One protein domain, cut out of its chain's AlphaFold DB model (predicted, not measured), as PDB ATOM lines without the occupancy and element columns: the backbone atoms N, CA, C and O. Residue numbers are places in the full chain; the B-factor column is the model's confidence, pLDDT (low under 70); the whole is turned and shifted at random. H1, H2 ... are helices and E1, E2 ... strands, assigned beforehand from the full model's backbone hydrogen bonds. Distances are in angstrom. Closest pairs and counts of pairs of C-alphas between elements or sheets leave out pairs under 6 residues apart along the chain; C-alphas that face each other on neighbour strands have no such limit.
ATOM      1  N   ASP A 165      -2.176 -40.227  35.260       97.75
ATOM      2  CA  ASP A 165      -3.337 -39.636  35.933       97.75
ATOM      3  C   ASP A 165      -3.722 -38.286  35.311       97.75
ATOM      4  O   ASP A 165      -4.890 -38.013  35.044       97.75
ATOM      5  N   LEU A 166      -2.731 -37.440  34.999       97.69
ATOM      6  CA  LEU A 166      -2.967 -36.158  34.328       97.69
ATOM      7  C   LEU A 166      -3.554 -36.337  32.917       97.69
ATOM      8  O   LEU A 166      -4.456 -35.597  32.518       97.69
ATOM      9  N   LYS A 167      -3.059 -37.320  32.154       96.88
ATOM     10  CA  LYS A 167      -3.592 -37.667  30.828       96.88
ATOM     11  C   LYS A 167      -5.004 -38.236  30.939       96.88
ATOM     12  O   LYS A 167      -5.857 -37.846  30.146       96.88
ATOM     13  N   TYR A 168      -5.257 -39.097  31.923       97.06
ATOM     14  CA  TYR A 168      -6.588 -39.605  32.239       97.06
ATOM     15  C   TYR A 168      -7.543 -38.441  32.507       97.06
ATOM     16  O   TYR A 168      -8.517 -38.273  31.777       97.06
ATOM     17  N   MET A 169      -7.195 -37.553  33.444       96.56
ATOM     18  CA  MET A 169      -7.980 -36.356  33.748       96.56
ATOM     19  C   MET A 169      -8.260 -35.530  32.489       96.56
ATOM     20  O   MET A 169      -9.398 -35.158  32.246       96.56
ATOM     21  N   SER A 170      -7.263 -35.299  31.627       95.62
ATOM     22  CA  SER A 170      -7.455 -34.528  30.388       95.62
ATOM     23  C   SER A 170      -8.461 -35.142  29.400       95.62
ATOM     24  O   SER A 170      -9.029 -34.415  28.582       95.62
ATOM     25  N   ASN A 171      -8.679 -36.459  29.466       94.44
ATOM     26  CA  ASN A 171      -9.600 -37.185  28.593       94.44
ATOM     27  C   ASN A 171     -11.005 -37.331  29.191       94.44
ATOM     28  O   ASN A 171     -11.953 -37.455  28.423       94.44
ATOM     29  N   TYR A 172     -11.127 -37.311  30.522       93.62
ATOM     30  CA  TYR A 172     -12.373 -37.608  31.242       93.62
ATOM     31  C   TYR A 172     -12.893 -36.449  32.109       93.62
ATOM     32  O   TYR A 172     -13.883 -36.618  32.816       93.62
ATOM     33  N   ILE A 173     -12.259 -35.271  32.056       94.88
ATOM     34  CA  ILE A 173     -12.691 -34.077  32.797       94.88
ATOM     35  C   ILE A 173     -14.173 -33.757  32.523       94.88
ATOM     36  O   ILE A 173     -14.589 -33.573  31.379       94.88
ATOM     37  N   SER A 174     -14.971 -33.644  33.584       92.56
ATOM     38  CA  SER A 174     -16.421 -33.421  33.515       92.56
ATOM     39  C   SER A 174     -16.901 -32.430  34.580       92.56
ATOM     40  O   SER A 174     -16.161 -32.066  35.503       92.56
ATOM     41  N   ASN A 175     -18.143 -31.960  34.436       90.19
ATOM     42  CA  ASN A 175     -18.837 -31.228  35.501       90.19
ATOM     43  C   ASN A 175     -19.646 -32.132  36.436       90.19
ATOM     44  O   ASN A 175     -20.086 -31.656  37.479       90.19
ATOM     45  N   ASP A 176     -19.803 -33.401  36.073       87.94
ATOM     46  CA  ASP A 176     -20.649 -34.360  36.771       87.94
ATOM     47  C   ASP A 176     -19.934 -35.004  37.965       87.94
ATOM     48  O   ASP A 176     -18.707 -35.144  37.985       87.94
ATOM     49  N   ASN A 177     -20.728 -35.470  38.930       89.12
ATOM     50  CA  ASN A 177     -20.249 -36.325  40.008       89.12
ATOM     51  C   ASN A 177     -19.979 -37.748  39.503       89.12
ATOM     52  O   ASN A 177     -20.664 -38.248  38.607       89.12
ATOM     53  N   PHE A 178     -19.016 -38.430  40.112       89.50
ATOM     54  CA  PHE A 178     -18.656 -39.803  39.769       89.50
ATOM     55  C   PHE A 178     -18.187 -40.603  40.988       89.50
ATOM     56  O   PHE A 178     -17.805 -40.045  42.019       89.50
ATOM     57  N   TYR A 179     -18.231 -41.928  40.863       90.88
ATOM     58  CA  TYR A 179     -17.590 -42.850  41.796       90.88
ATOM     59  C   TYR A 179     -16.148 -43.102  41.363       90.88
ATOM     60  O   TYR A 179     -15.867 -43.169  40.170       90.88
ATOM     61  N   ILE A 180     -15.254 -43.296  42.330       92.06
ATOM     62  CA  ILE A 180     -13.883 -43.731  42.053       92.06
ATOM     63  C   ILE A 180     -13.917 -45.202  41.640       92.06
ATOM     64  O   ILE A 180     -14.396 -46.052  42.389       92.06
ATOM     65  N   THR A 181     -13.416 -45.490  40.444       91.31
ATOM     66  CA  THR A 181     -13.413 -46.829  39.834       91.31
ATOM     67  C   THR A 181     -12.045 -47.236  39.287       91.31
ATOM     68  O   THR A 181     -11.854 -48.390  38.902       91.31
ATOM     69  N   SER A 182     -11.086 -46.309  39.253       94.06
ATOM     70  CA  SER A 182      -9.757 -46.506  38.677       94.06
ATOM     71  C   SER A 182      -8.639 -45.974  39.574       94.06
ATOM     72  O   SER A 182      -8.837 -45.084  40.400       94.06
ATOM     73  N   MET A 183      -7.431 -46.510  39.374       96.56
ATOM     74  CA  MET A 183      -6.230 -46.086  40.101       96.56
ATOM     75  C   MET A 183      -5.851 -44.637  39.771       96.56
ATOM     76  O   MET A 183      -5.381 -43.907  40.640       96.56
ATOM     77  N   GLU A 184      -6.091 -44.197  38.534       97.75
ATOM     78  CA  GLU A 184      -5.873 -42.815  38.118       97.75
ATOM     79  C   GLU A 184      -6.752 -41.851  38.920       97.75
ATOM     80  O   GLU A 184      -6.269 -40.828  39.399       97.75
ATOM     81  N   GLU A 185      -8.031 -42.177  39.125       96.69
ATOM     82  CA  GLU A 185      -8.938 -41.365  39.942       96.69
ATOM     83  C   GLU A 185      -8.495 -41.313  41.415       96.69
ATOM     84  O   GLU A 185      -8.508 -40.236  42.012       96.69
ATOM     85  N   GLU A 186      -8.019 -42.424  41.990       96.31
ATOM     86  CA  GLU A 186      -7.428 -42.449  43.341       96.31
ATOM     87  C   GLU A 186      -6.182 -41.548  43.446       96.31
ATOM     88  O   GLU A 186      -6.018 -40.788  44.413       96.31
ATOM     89  N   GLY A 187      -5.319 -41.585  42.425       96.88
ATOM     90  CA  GLY A 187      -4.164 -40.699  42.302       96.88
ATOM     91  C   GLY A 187      -4.581 -39.228  42.233       96.88
ATOM     92  O   GLY A 187      -4.049 -38.385  42.962       96.88
ATOM     93  N   LEU A 188      -5.600 -38.914  41.431       98.12
ATOM     94  CA  LEU A 188      -6.143 -37.562  41.286       98.12
ATOM     95  C   LEU A 188      -6.795 -37.037  42.572       98.12
ATOM     96  O   LEU A 188      -6.635 -35.851  42.880       98.12
ATOM     97  N   VAL A 189      -7.477 -37.889  43.345       97.25
ATOM     98  CA  VAL A 189      -7.995 -37.545  44.683       97.25
ATOM     99  C   VAL A 189      -6.840 -37.204  45.622       97.25
ATOM    100  O   VAL A 189      -6.838 -36.146  46.249       97.25
ATOM    101  N   THR A 190      -5.816 -38.058  45.672       96.00
ATOM    102  CA  THR A 190      -4.654 -37.877  46.558       96.00
ATOM    103  C   THR A 190      -3.903 -36.574  46.269       96.00
ATOM    104  O   THR A 190      -3.414 -35.913  47.185       96.00
ATOM    105  N   GLN A 191      -3.833 -36.180  44.997       96.12
ATOM    106  CA  GLN A 191      -3.165 -34.949  44.563       96.12
ATOM    107  C   GLN A 191      -4.073 -33.708  44.591       96.12
ATOM    108  O   GLN A 191      -3.614 -32.612  44.268       96.12
ATOM    109  N   GLY A 192      -5.341 -33.847  44.996       96.69
ATOM    110  CA  GLY A 192      -6.278 -32.733  45.154       96.69
ATOM    111  C   GLY A 192      -6.855 -32.188  43.845       96.69
ATOM    112  O   GLY A 192      -7.321 -31.049  43.809       96.69
ATOM    113  N   TRP A 193      -6.819 -32.969  42.764       97.88
ATOM    114  CA  TRP A 193      -7.525 -32.643  41.520       97.88
ATOM    115  C   TRP A 193      -9.011 -32.981  41.603       97.88
ATOM    116  O   TRP A 193      -9.834 -32.282  41.007       97.88
ATOM    117  N   VAL A 194      -9.338 -34.019  42.369       97.62
ATOM    118  CA  VAL A 194     -10.687 -34.521  42.630       97.62
ATOM    119  C   VAL A 194     -10.991 -34.357  44.118       97.62
ATOM    120  O   VAL A 194     -10.104 -34.523  44.956       97.62
ATOM    121  N   MET A 195     -12.230 -34.008  44.455       96.44
ATOM    122  CA  MET A 195     -12.677 -33.830  45.835       96.44
ATOM    123  C   MET A 195     -13.983 -34.566  46.102       96.44
ATOM    124  O   MET A 195     -14.773 -34.793  45.193       96.44
ATOM    125  N   TYR A 196     -14.200 -34.939  47.362       94.62
ATOM    126  CA  TYR A 196     -15.467 -35.507  47.804       94.62
ATOM    127  C   TYR A 196     -16.593 -34.483  47.633       94.62
ATOM    128  O   TYR A 196     -16.471 -33.349  48.102       94.62
ATOM    129  N   ALA A 197     -17.671 -34.908  46.984       91.56
ATOM    130  CA  ALA A 197     -18.817 -34.075  46.647       91.56
ATOM    131  C   ALA A 197     -20.052 -34.407  47.503       91.56
ATOM    132  O   ALA A 197     -20.853 -33.524  47.793       91.56
ATOM    133  N   GLY A 198     -20.210 -35.662  47.943       89.75
ATOM    134  CA  GLY A 198     -21.371 -36.087  48.730       89.75
ATOM    135  C   GLY A 198     -21.594 -37.596  48.715       89.75
ATOM    136  O   GLY A 198     -20.735 -38.356  48.276       89.75
ATOM    137  N   LEU A 199     -22.762 -38.034  49.185       88.12
ATOM    138  CA  LEU A 199     -23.181 -39.435  49.124       88.12
ATOM    139  C   LEU A 199     -24.131 -39.636  47.946       88.12
ATOM    140  O   LEU A 199     -25.101 -38.899  47.806       88.12
ATOM    141  N   GLY A 200     -23.859 -40.627  47.109       85.56
ATOM    142  CA  GLY A 200     -24.762 -41.093  46.067       85.56
ATOM    143  C   GLY A 200     -25.761 -42.101  46.623       85.56
ATOM    144  O   GLY A 200     -25.383 -42.980  47.406       85.56
ATOM    145  N   ILE A 201     -27.019 -41.967  46.213       79.25
ATOM    146  CA  ILE A 201     -28.099 -42.893  46.560       79.25
ATOM    147  C   ILE A 201     -27.915 -44.171  45.742       79.25
ATOM    148  O   ILE A 201     -27.715 -44.107  44.531       79.25
ATOM    149  N   GLY A 202     -27.966 -45.322  46.411       70.06
ATOM    150  CA  GLY A 202     -27.981 -46.606  45.720       70.06
ATOM    151  C   GLY A 202     -29.341 -46.872  45.090       70.06
ATOM    152  O   GLY A 202     -30.369 -46.556  45.687       70.06
ATOM    153  N   THR A 203     -29.341 -47.451  43.900       67.75
ATOM    154  CA  THR A 203     -30.537 -47.996  43.252       67.75
ATOM    155  C   THR A 203     -30.504 -49.523  43.335       67.75
ATOM    156  O   THR A 203     -29.541 -50.106  43.836       67.75
ATOM    157  N   ASP A 204     -31.535 -50.188  42.817       66.88
ATOM    158  CA  ASP A 204     -31.536 -51.652  42.684       66.88
ATOM    159  C   ASP A 204     -30.406 -52.165  41.766       66.88
ATOM    160  O   ASP A 204     -30.031 -53.336  41.839       66.88
ATOM    161  N   GLU A 205     -29.855 -51.292  40.914       63.66
ATOM    162  CA  GLU A 205     -28.797 -51.612  39.950       63.66
ATOM    163  C   GLU A 205     -27.399 -51.174  40.419       63.66
ATOM    164  O   GLU A 205     -26.421 -51.854  40.109       63.66
ATOM    165  N   ASP A 206     -27.296 -50.096  41.206       64.56
ATOM    166  CA  ASP A 206     -26.024 -49.514  41.642       64.56
ATOM    167  C   ASP A 206     -25.949 -49.358  43.163       64.56
ATOM    168  O   ASP A 206     -26.788 -48.718  43.798       64.56
ATOM    169  N   SER A 207     -24.875 -49.866  43.771       66.81
ATOM    170  CA  SER A 207     -24.589 -49.584  45.178       66.81
ATOM    171  C   SER A 207     -24.271 -48.099  45.366       66.81
ATOM    172  O   SER A 207     -23.381 -47.567  44.701       66.81
ATOM    173  N   GLY A 208     -24.950 -47.448  46.314       80.00
ATOM    174  CA  GLY A 208     -24.634 -46.080  46.723       80.00
ATOM    175  C   GLY A 208     -23.210 -45.957  47.278       80.00
ATOM    176  O   GLY A 208     -22.507 -46.947  47.485       80.00
ATOM    177  N   GLY A 209     -22.761 -44.735  47.556       86.19
ATOM    178  CA  GLY A 209     -21.402 -44.539  48.062       86.19
ATOM    179  C   GLY A 209     -20.903 -43.110  47.967       86.19
ATOM    180  O   GLY A 209     -21.662 -42.190  47.686       86.19
ATOM    181  N   ASN A 210     -19.607 -42.922  48.197       91.31
ATOM    182  CA  ASN A 210     -18.990 -41.603  48.126       91.31
ATOM    183  C   ASN A 210     -18.893 -41.137  46.670       91.31
ATOM    184  O   ASN A 210     -18.251 -41.789  45.846       91.31
ATOM    185  N   LEU A 211     -19.500 -39.990  46.391       92.38
ATOM    186  CA  LEU A 211     -19.380 -39.271  45.135       92.38
ATOM    187  C   LEU A 211     -18.267 -38.241  45.212       92.38
ATOM    188  O   LEU A 211     -18.021 -37.620  46.250       92.38
ATOM    189  N   TYR A 212     -17.633 -38.042  44.069       94.19
ATOM    190  CA  TYR A 212     -16.529 -37.126  43.888       94.19
ATOM    191  C   TYR A 212     -16.766 -36.250  42.667       94.19
ATOM    192  O   TYR A 212     -17.476 -36.633  41.740       94.19
ATOM    193  N   GLU A 213     -16.140 -35.082  42.667       94.88
ATOM    194  CA  GLU A 213     -16.146 -34.158  41.543       94.88
ATOM    195  C   GLU A 213     -14.733 -33.662  41.240       94.88
ATOM    196  O   GLU A 213     -13.866 -33.562  42.118       94.88
ATOM    197  N   TYR A 214     -14.499 -33.295  39.981       96.81
ATOM    198  CA  TYR A 214     -13.302 -32.549  39.625       96.81
ATOM    199  C   TYR A 214     -13.357 -31.149  40.229       96.81
ATOM    200  O   TYR A 214     -14.313 -30.395  40.034       96.81
ATOM    201  N   THR A 215     -12.281 -30.760  40.905       97.12
ATOM    202  CA  THR A 215     -12.150 -29.411  41.455       97.12
ATOM    203  C   THR A 215     -12.180 -28.360  40.345       97.12
ATOM    204  O   THR A 215     -11.787 -28.600  39.201       97.12
ATOM    205  N   LYS A 216     -12.535 -27.120  40.698       95.19
ATOM    206  CA  LYS A 216     -12.402 -25.978  39.781       95.19
ATOM    207  C   LYS A 216     -10.980 -25.843  39.212       95.19
ATOM    208  O   LYS A 216     -10.819 -25.523  38.039       95.19
ATOM    209  N   MET A 217      -9.960 -26.127  40.026       95.12
ATOM    210  CA  MET A 217      -8.562 -26.113  39.590       95.12
ATOM    211  C   MET A 217      -8.269 -27.169  38.524       95.12
ATOM    212  O   MET A 217      -7.571 -26.849  37.570       95.12
ATOM    213  N   ALA A 218      -8.799 -28.389  38.648       97.38
ATOM    214  CA  ALA A 218      -8.643 -29.427  37.627       97.38
ATOM    215  C   ALA A 218      -9.253 -28.999  36.285       97.38
ATOM    216  O   ALA A 218      -8.611 -29.123  35.244       97.38
ATOM    217  N   LYS A 219     -10.455 -28.414  36.321       96.31
ATOM    218  CA  LYS A 219     -11.169 -27.932  35.128       96.31
ATOM    219  C   LYS A 219     -10.388 -26.825  34.408       96.31
ATOM    220  O   LYS A 219     -10.106 -26.947  33.219       96.31
ATOM    221  N   GLU A 220      -9.966 -25.792  35.142       95.69
ATOM    222  CA  GLU A 220      -9.129 -24.706  34.604       95.69
ATOM    223  C   GLU A 220      -7.780 -25.234  34.090       95.69
ATOM    224  O   GLU A 220      -7.301 -24.845  33.025       95.69
ATOM    225  N   TYR A 221      -7.161 -26.155  34.828       97.56
ATOM    226  CA  TYR A 221      -5.896 -26.758  34.435       97.56
ATOM    227  C   TYR A 221      -6.010 -27.526  33.115       97.56
ATOM    228  O   TYR A 221      -5.154 -27.352  32.252       97.56
ATOM    229  N   CYS A 222      -7.065 -28.321  32.913       96.94
ATOM    230  CA  CYS A 222      -7.296 -29.030  31.653       96.94
ATOM    231  C   CYS A 222      -7.499 -28.078  30.467       96.94
ATOM    232  O   CYS A 222      -6.957 -28.326  29.381       96.94
ATOM    233  N   GLU A 223      -8.194 -26.959  30.681       95.62
ATOM    234  CA  GLU A 223      -8.347 -25.910  29.673       95.62
ATOM    235  C   GLU A 223      -6.976 -25.329  29.292       95.62
ATOM    236  O   GLU A 223      -6.624 -25.258  28.115       95.62
ATOM    237  N   PHE A 224      -6.147 -24.981  30.273       95.56
ATOM    238  CA  PHE A 224      -4.856 -24.342  30.023       95.56
ATOM    239  C   PHE A 224      -3.768 -25.293  29.510       95.56
ATOM    240  O   PHE A 224      -2.971 -24.917  28.647       95.56
ATOM    241  N   ALA A 225      -3.707 -26.518  30.028       95.00
ATOM    242  CA  ALA A 225      -2.665 -27.483  29.699       95.00
ATOM    243  C   ALA A 225      -2.974 -28.282  28.423       95.00
ATOM    244  O   ALA A 225      -2.037 -28.605  27.688       95.00
ATOM    245  N   TRP A 226      -4.250 -28.565  28.120       94.38
ATOM    246  CA  TRP A 226      -4.654 -29.381  26.960       94.38
ATOM    247  C   TRP A 226      -5.727 -28.762  26.065       94.38
ATOM    248  O   TRP A 226      -6.080 -29.392  25.068       94.38
ATOM    249  N   ASN A 227      -6.212 -27.549  26.349       92.81
ATOM    250  CA  ASN A 227      -7.327 -26.944  25.613       92.81
ATOM    251  C   ASN A 227      -8.571 -27.854  25.624       92.81
ATOM    252  O   ASN A 227      -9.224 -28.062  24.599       92.81
ATOM    253  N   LYS A 228      -8.841 -28.451  26.792       92.50
ATOM    254  CA  LYS A 228      -9.959 -29.359  27.050       92.50
ATOM    255  C   LYS A 228     -10.874 -28.745  28.098       92.50
ATOM    256  O   LYS A 228     -10.438 -28.483  29.213       92.50
ATOM    257  N   THR A 229     -12.127 -28.521  27.730       89.06
ATOM    258  CA  THR A 229     -13.172 -28.062  28.647       89.06
ATOM    259  C   THR A 229     -13.953 -29.255  29.196       89.06
ATOM    260  O   THR A 229     -14.066 -30.259  28.489       89.06
ATOM    261  N   PRO A 230     -14.513 -29.156  30.414       86.50
ATOM    262  CA  PRO A 230     -15.364 -30.202  30.972       86.50
ATOM    263  C   PRO A 230     -16.557 -30.504  30.063       86.50
ATOM    264  O   PRO A 230     -17.157 -29.582  29.504       86.50
ATOM    265  N   THR A 231     -16.897 -31.780  29.924       80.56
ATOM    266  CA  THR A 231     -18.106 -32.225  29.219       80.56
ATOM    267  C   THR A 231     -19.273 -32.408  30.190       80.56
ATOM    268  O   THR A 231     -19.086 -32.990  31.260       80.56
ATOM    269  N   ASP A 232     -20.471 -31.982  29.783       69.06
ATOM    270  CA  ASP A 232     -21.752 -32.218  30.479       69.06
ATOM    271  C   ASP A 232     -22.461 -33.460  29.896       69.06
ATOM    272  O   ASP A 232     -23.637 -33.426  29.524       69.06
ATOM    273  N   GLU A 233     -21.715 -34.542  29.663       58.72
ATOM    274  CA  GLU A 233     -22.218 -35.664  28.861       58.72
ATOM    275  C   GLU A 233     -23.121 -36.629  29.644       58.72
ATOM    276  O   GLU A 233     -23.931 -37.325  29.021       58.72
ATOM    277  N   LYS A 234     -23.089 -36.662  30.985       53.72
ATOM    278  CA  LYS A 234     -23.952 -37.579  31.743       53.72
ATOM    279  C   LYS A 234     -25.250 -36.904  32.178       53.72
ATOM    280  O   LYS A 234     -25.436 -36.544  33.333       53.72
ATOM    281  N   LYS A 235     -26.239 -36.903  31.274       46.69
ATOM    282  CA  LYS A 235     -27.655 -36.649  31.631       46.69
ATOM    283  C   LYS A 235     -28.199 -37.593  32.723       46.69
ATOM    284  O   LYS A 235     -29.201 -37.256  33.340       46.69
ATOM    285  N   ASN A 236     -27.524 -38.722  32.967       50.84
ATOM    286  CA  ASN A 236     -27.871 -39.746  33.959       50.84
ATOM    287  C   ASN A 236     -26.684 -40.034  34.909       50.84
ATOM    288  O   ASN A 236     -26.311 -41.187  35.109       50.84
ATOM    289  N   GLY A 237     -26.005 -38.996  35.408       61.84
ATOM    290  CA  GLY A 237     -24.999 -39.161  36.465       61.84
ATOM    291  C   GLY A 237     -25.614 -39.694  37.773       61.84
ATOM    292  O   GLY A 237     -26.832 -39.627  37.945       61.84
ATOM    293  N   PRO A 238     -24.798 -40.226  38.699       66.19
ATOM    294  CA  PRO A 238     -25.295 -40.751  39.966       66.19
ATOM    295  C   PRO A 238     -26.041 -39.678  40.769       66.19
ATOM    296  O   PRO A 238     -25.580 -38.539  40.897       66.19
ATOM    297  N   ILE A 239     -27.198 -40.054  41.315       69.38
ATOM    298  CA  ILE A 239     -28.072 -39.151  42.069       69.38
ATOM    299  C   ILE A 239     -27.457 -38.921  43.449       69.38
ATOM    300  O   ILE A 239     -27.301 -39.850  44.244       69.38
ATOM    301  N   MET A 240     -27.102 -37.672  43.735       76.12
ATOM    302  CA  MET A 240     -26.579 -37.276  45.037       76.12
ATOM    303  C   MET A 240     -27.719 -37.119  46.042       76.12
ATOM    304  O   MET A 240     -28.749 -36.523  45.737       76.12
ATOM    305  N   PHE A 241     -27.506 -37.603  47.262       71.75
ATOM    306  CA  PHE A 241     -28.352 -37.292  48.402       71.75
ATOM    307  C   PHE A 241     -28.215 -35.802  48.726       71.75
ATOM    308  O   PHE A 241     -27.239 -35.373  49.345       71.75
ATOM    309  N   THR A 242     -29.184 -35.001  48.297       65.50
ATOM    310  CA  THR A 242     -29.346 -33.635  48.784       65.50
ATOM    311  C   THR A 242     -30.291 -33.714  49.975       65.50
ATOM    312  O   THR A 242     -31.379 -34.271  49.881       65.50
ATOM    313  N   GLY A 243     -29.869 -33.230  51.145       57.12
ATOM    314  CA  GLY A 243     -30.690 -33.223  52.365       57.12
ATOM    315  C   GLY A 243     -31.886 -32.266  52.295       57.12
ATOM    316  O   GLY A 243     -32.300 -31.733  53.324       57.12
ATOM    317  N   ASP A 244     -32.385 -31.993  51.090       56.12
ATOM    318  CA  ASP A 244     -33.560 -31.180  50.849       56.12
ATOM    319  C   ASP A 244     -34.765 -31.876  51.475       56.12
ATOM    320  O   ASP A 244     -34.890 -33.104  51.472       56.12
ATOM    321  N   SER A 245     -35.647 -31.080  52.074       54.88
ATOM    322  CA  SER A 245     -36.837 -31.597  52.732       54.88
ATOM    323  C   SER A 245     -37.699 -32.304  51.695       54.88
ATOM    324  O   SER A 245     -38.295 -31.649  50.838       54.88
ATOM    325  N   ILE A 246     -37.777 -33.629  51.782       56.41
ATOM    326  CA  ILE A 246     -38.767 -34.399  51.042       56.41
ATOM    327  C   ILE A 246     -40.144 -33.876  51.498       56.41
ATOM    328  O   ILE A 246     -40.392 -33.844  52.711       56.41
ATOM    329  N   PRO A 247     -41.018 -33.403  50.589       60.88
ATOM    330  CA  PRO A 247     -42.388 -33.049  50.945       60.88
ATOM    331  C   PRO A 247     -43.031 -34.232  51.675       60.88
ATOM    332  O   PRO A 247     -42.863 -35.368  51.240       60.88
ATOM    333  N   ALA A 248     -43.747 -33.992  52.779       62.06
ATOM    334  CA  ALA A 248     -44.337 -35.070  53.590       62.06
ATOM    335  C   ALA A 248     -45.189 -36.042  52.745       62.06
ATOM    336  O   ALA A 248     -45.178 -37.246  52.976       62.06
ATOM    337  N   GLU A 249     -45.819 -35.501  51.705       61.72
ATOM    338  CA  GLU A 249     -46.594 -36.182  50.664       61.72
ATOM    339  C   GLU A 249     -45.804 -37.326  49.996       61.72
ATOM    340  O   GLU A 249     -46.327 -38.411  49.786       61.72
ATOM    341  N   SER A 250     -44.509 -37.123  49.731       58.41
ATOM    342  CA  SER A 250     -43.636 -38.106  49.074       58.41
ATOM    343  C   SER A 250     -43.064 -39.161  50.031       58.41
ATOM    344  O   SER A 250     -42.505 -40.155  49.577       58.41
ATOM    345  N   ILE A 251     -43.168 -38.951  51.350       59.75
ATOM    346  CA  ILE A 251     -42.820 -39.961  52.363       59.75
ATOM    347  C   ILE A 251     -43.986 -40.935  52.542       59.75
ATOM    348  O   ILE A 251     -43.750 -42.126  52.716       59.75
ATOM    349  N   GLU A 252     -45.230 -40.456  52.475       57.19
ATOM    350  CA  GLU A 252     -46.421 -41.308  52.578       57.19
ATOM    351  C   GLU A 252     -46.503 -42.308  51.410       57.19
ATOM    352  O   GLU A 252     -46.737 -43.491  51.654       57.19
ATOM    353  N   ASP A 253     -46.164 -41.886  50.187       59.59
ATOM    354  CA  ASP A 253     -46.124 -42.751  48.991       59.59
ATOM    355  C   ASP A 253     -45.054 -43.866  49.052       59.59
ATOM    356  O   ASP A 253     -45.179 -44.897  48.390       59.59
ATOM    357  N   LEU A 254     -43.998 -43.704  49.863       56.47
ATOM    358  CA  LEU A 254     -42.972 -44.739  50.078       56.47
ATOM    359  C   LEU A 254     -43.458 -45.884  50.981       56.47
ATOM    360  O   LEU A 254     -42.837 -46.947  51.004       56.47
TER     361      LEU A 254
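Overview. This is residues 165 to 254 of the 260 residues of an uncharacterized protein of Roseburia sp. 1XD42-69 (UniProt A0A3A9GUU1). A two-stranded antiparallel hairpin, E1 and E2, has three helices, H1, H2 and H3, clustered at the end where E1 begins and E2 ends, while a long tail leads away to a small helix, H4, at the far end. Residues 243 to 254, which include H4, stick out from the body and add to its length. The printed part has 90 residues, with four named helices and two named strands in the order H1, H2, E1, E2, H3, H4, and its class is mixed, helices and strands. It is loose, with a radius of gyration of the C-alphas of 15.4 A, and the C-alphas span 51 by 22 by 20 A.

Along the chain. E1 is residues 194 to 200, 15.9 A from first to last C-alpha, and begins with C-alpha 194 at (-10.687, -34.521, 42.630). E2 is residues 209 to 214, 16.7 A long. H3, the longest helix, is residues 216 to 226 and measures 15.4 A. H1 is residues 165 to 172, 10.4 A long, from C-alpha 165 at (-3.337, -39.636, 35.933). H2 is residues 183 to 190, 10.6 A long. H4 is residues 248 to 252, 6.7 A long, and ends with C-alpha 252 at (-46.421, -41.308, 52.578).

Arrangement. E1 and E2 are antiparallel neighbours and form a hairpin, with 144 degrees between their directions. N 197 and O 211 are 2.8 A apart and N 213 and O 195 are 2.9 A apart, both within hydrogen-bond range. The closest C-alphas of H2 and E1 are those of Leu 188 and Val 194, 5.6 A apart. H2 and E2 are near each other, with 6 pairs of C-alphas within 10 A. H1 and H2 touch about perpendicular, at 74 degrees, with the C-alphas of Asp 165 and Glu 184 closest at 4.6 A. H1 and H3 touch about perpendicular, at 89 degrees, with the C-alphas of Ser 170 and Cys 222 closest at 5.6 A. H2 and H3 are apart. H4 touches no helix, and it is apart from E1 and E2. In H1, H2, H3 and H4 every O i to N i+4 pair is within hydrogen-bond range.

Size, cuts and confidence. The two C-alphas farthest apart are those of Ala 225 and Glu 252, at 51.3 A. Without the stretch that stands free, the body has 78 residues and spans 39 by 25 by 19 A. The printed part has no cut. The link from H3 to H4, 21 residues, is long. The mean pLDDT of the printed part is 83.2, and it is under 70 at residues 203 to 207, 232 to 239 and 242 to 254.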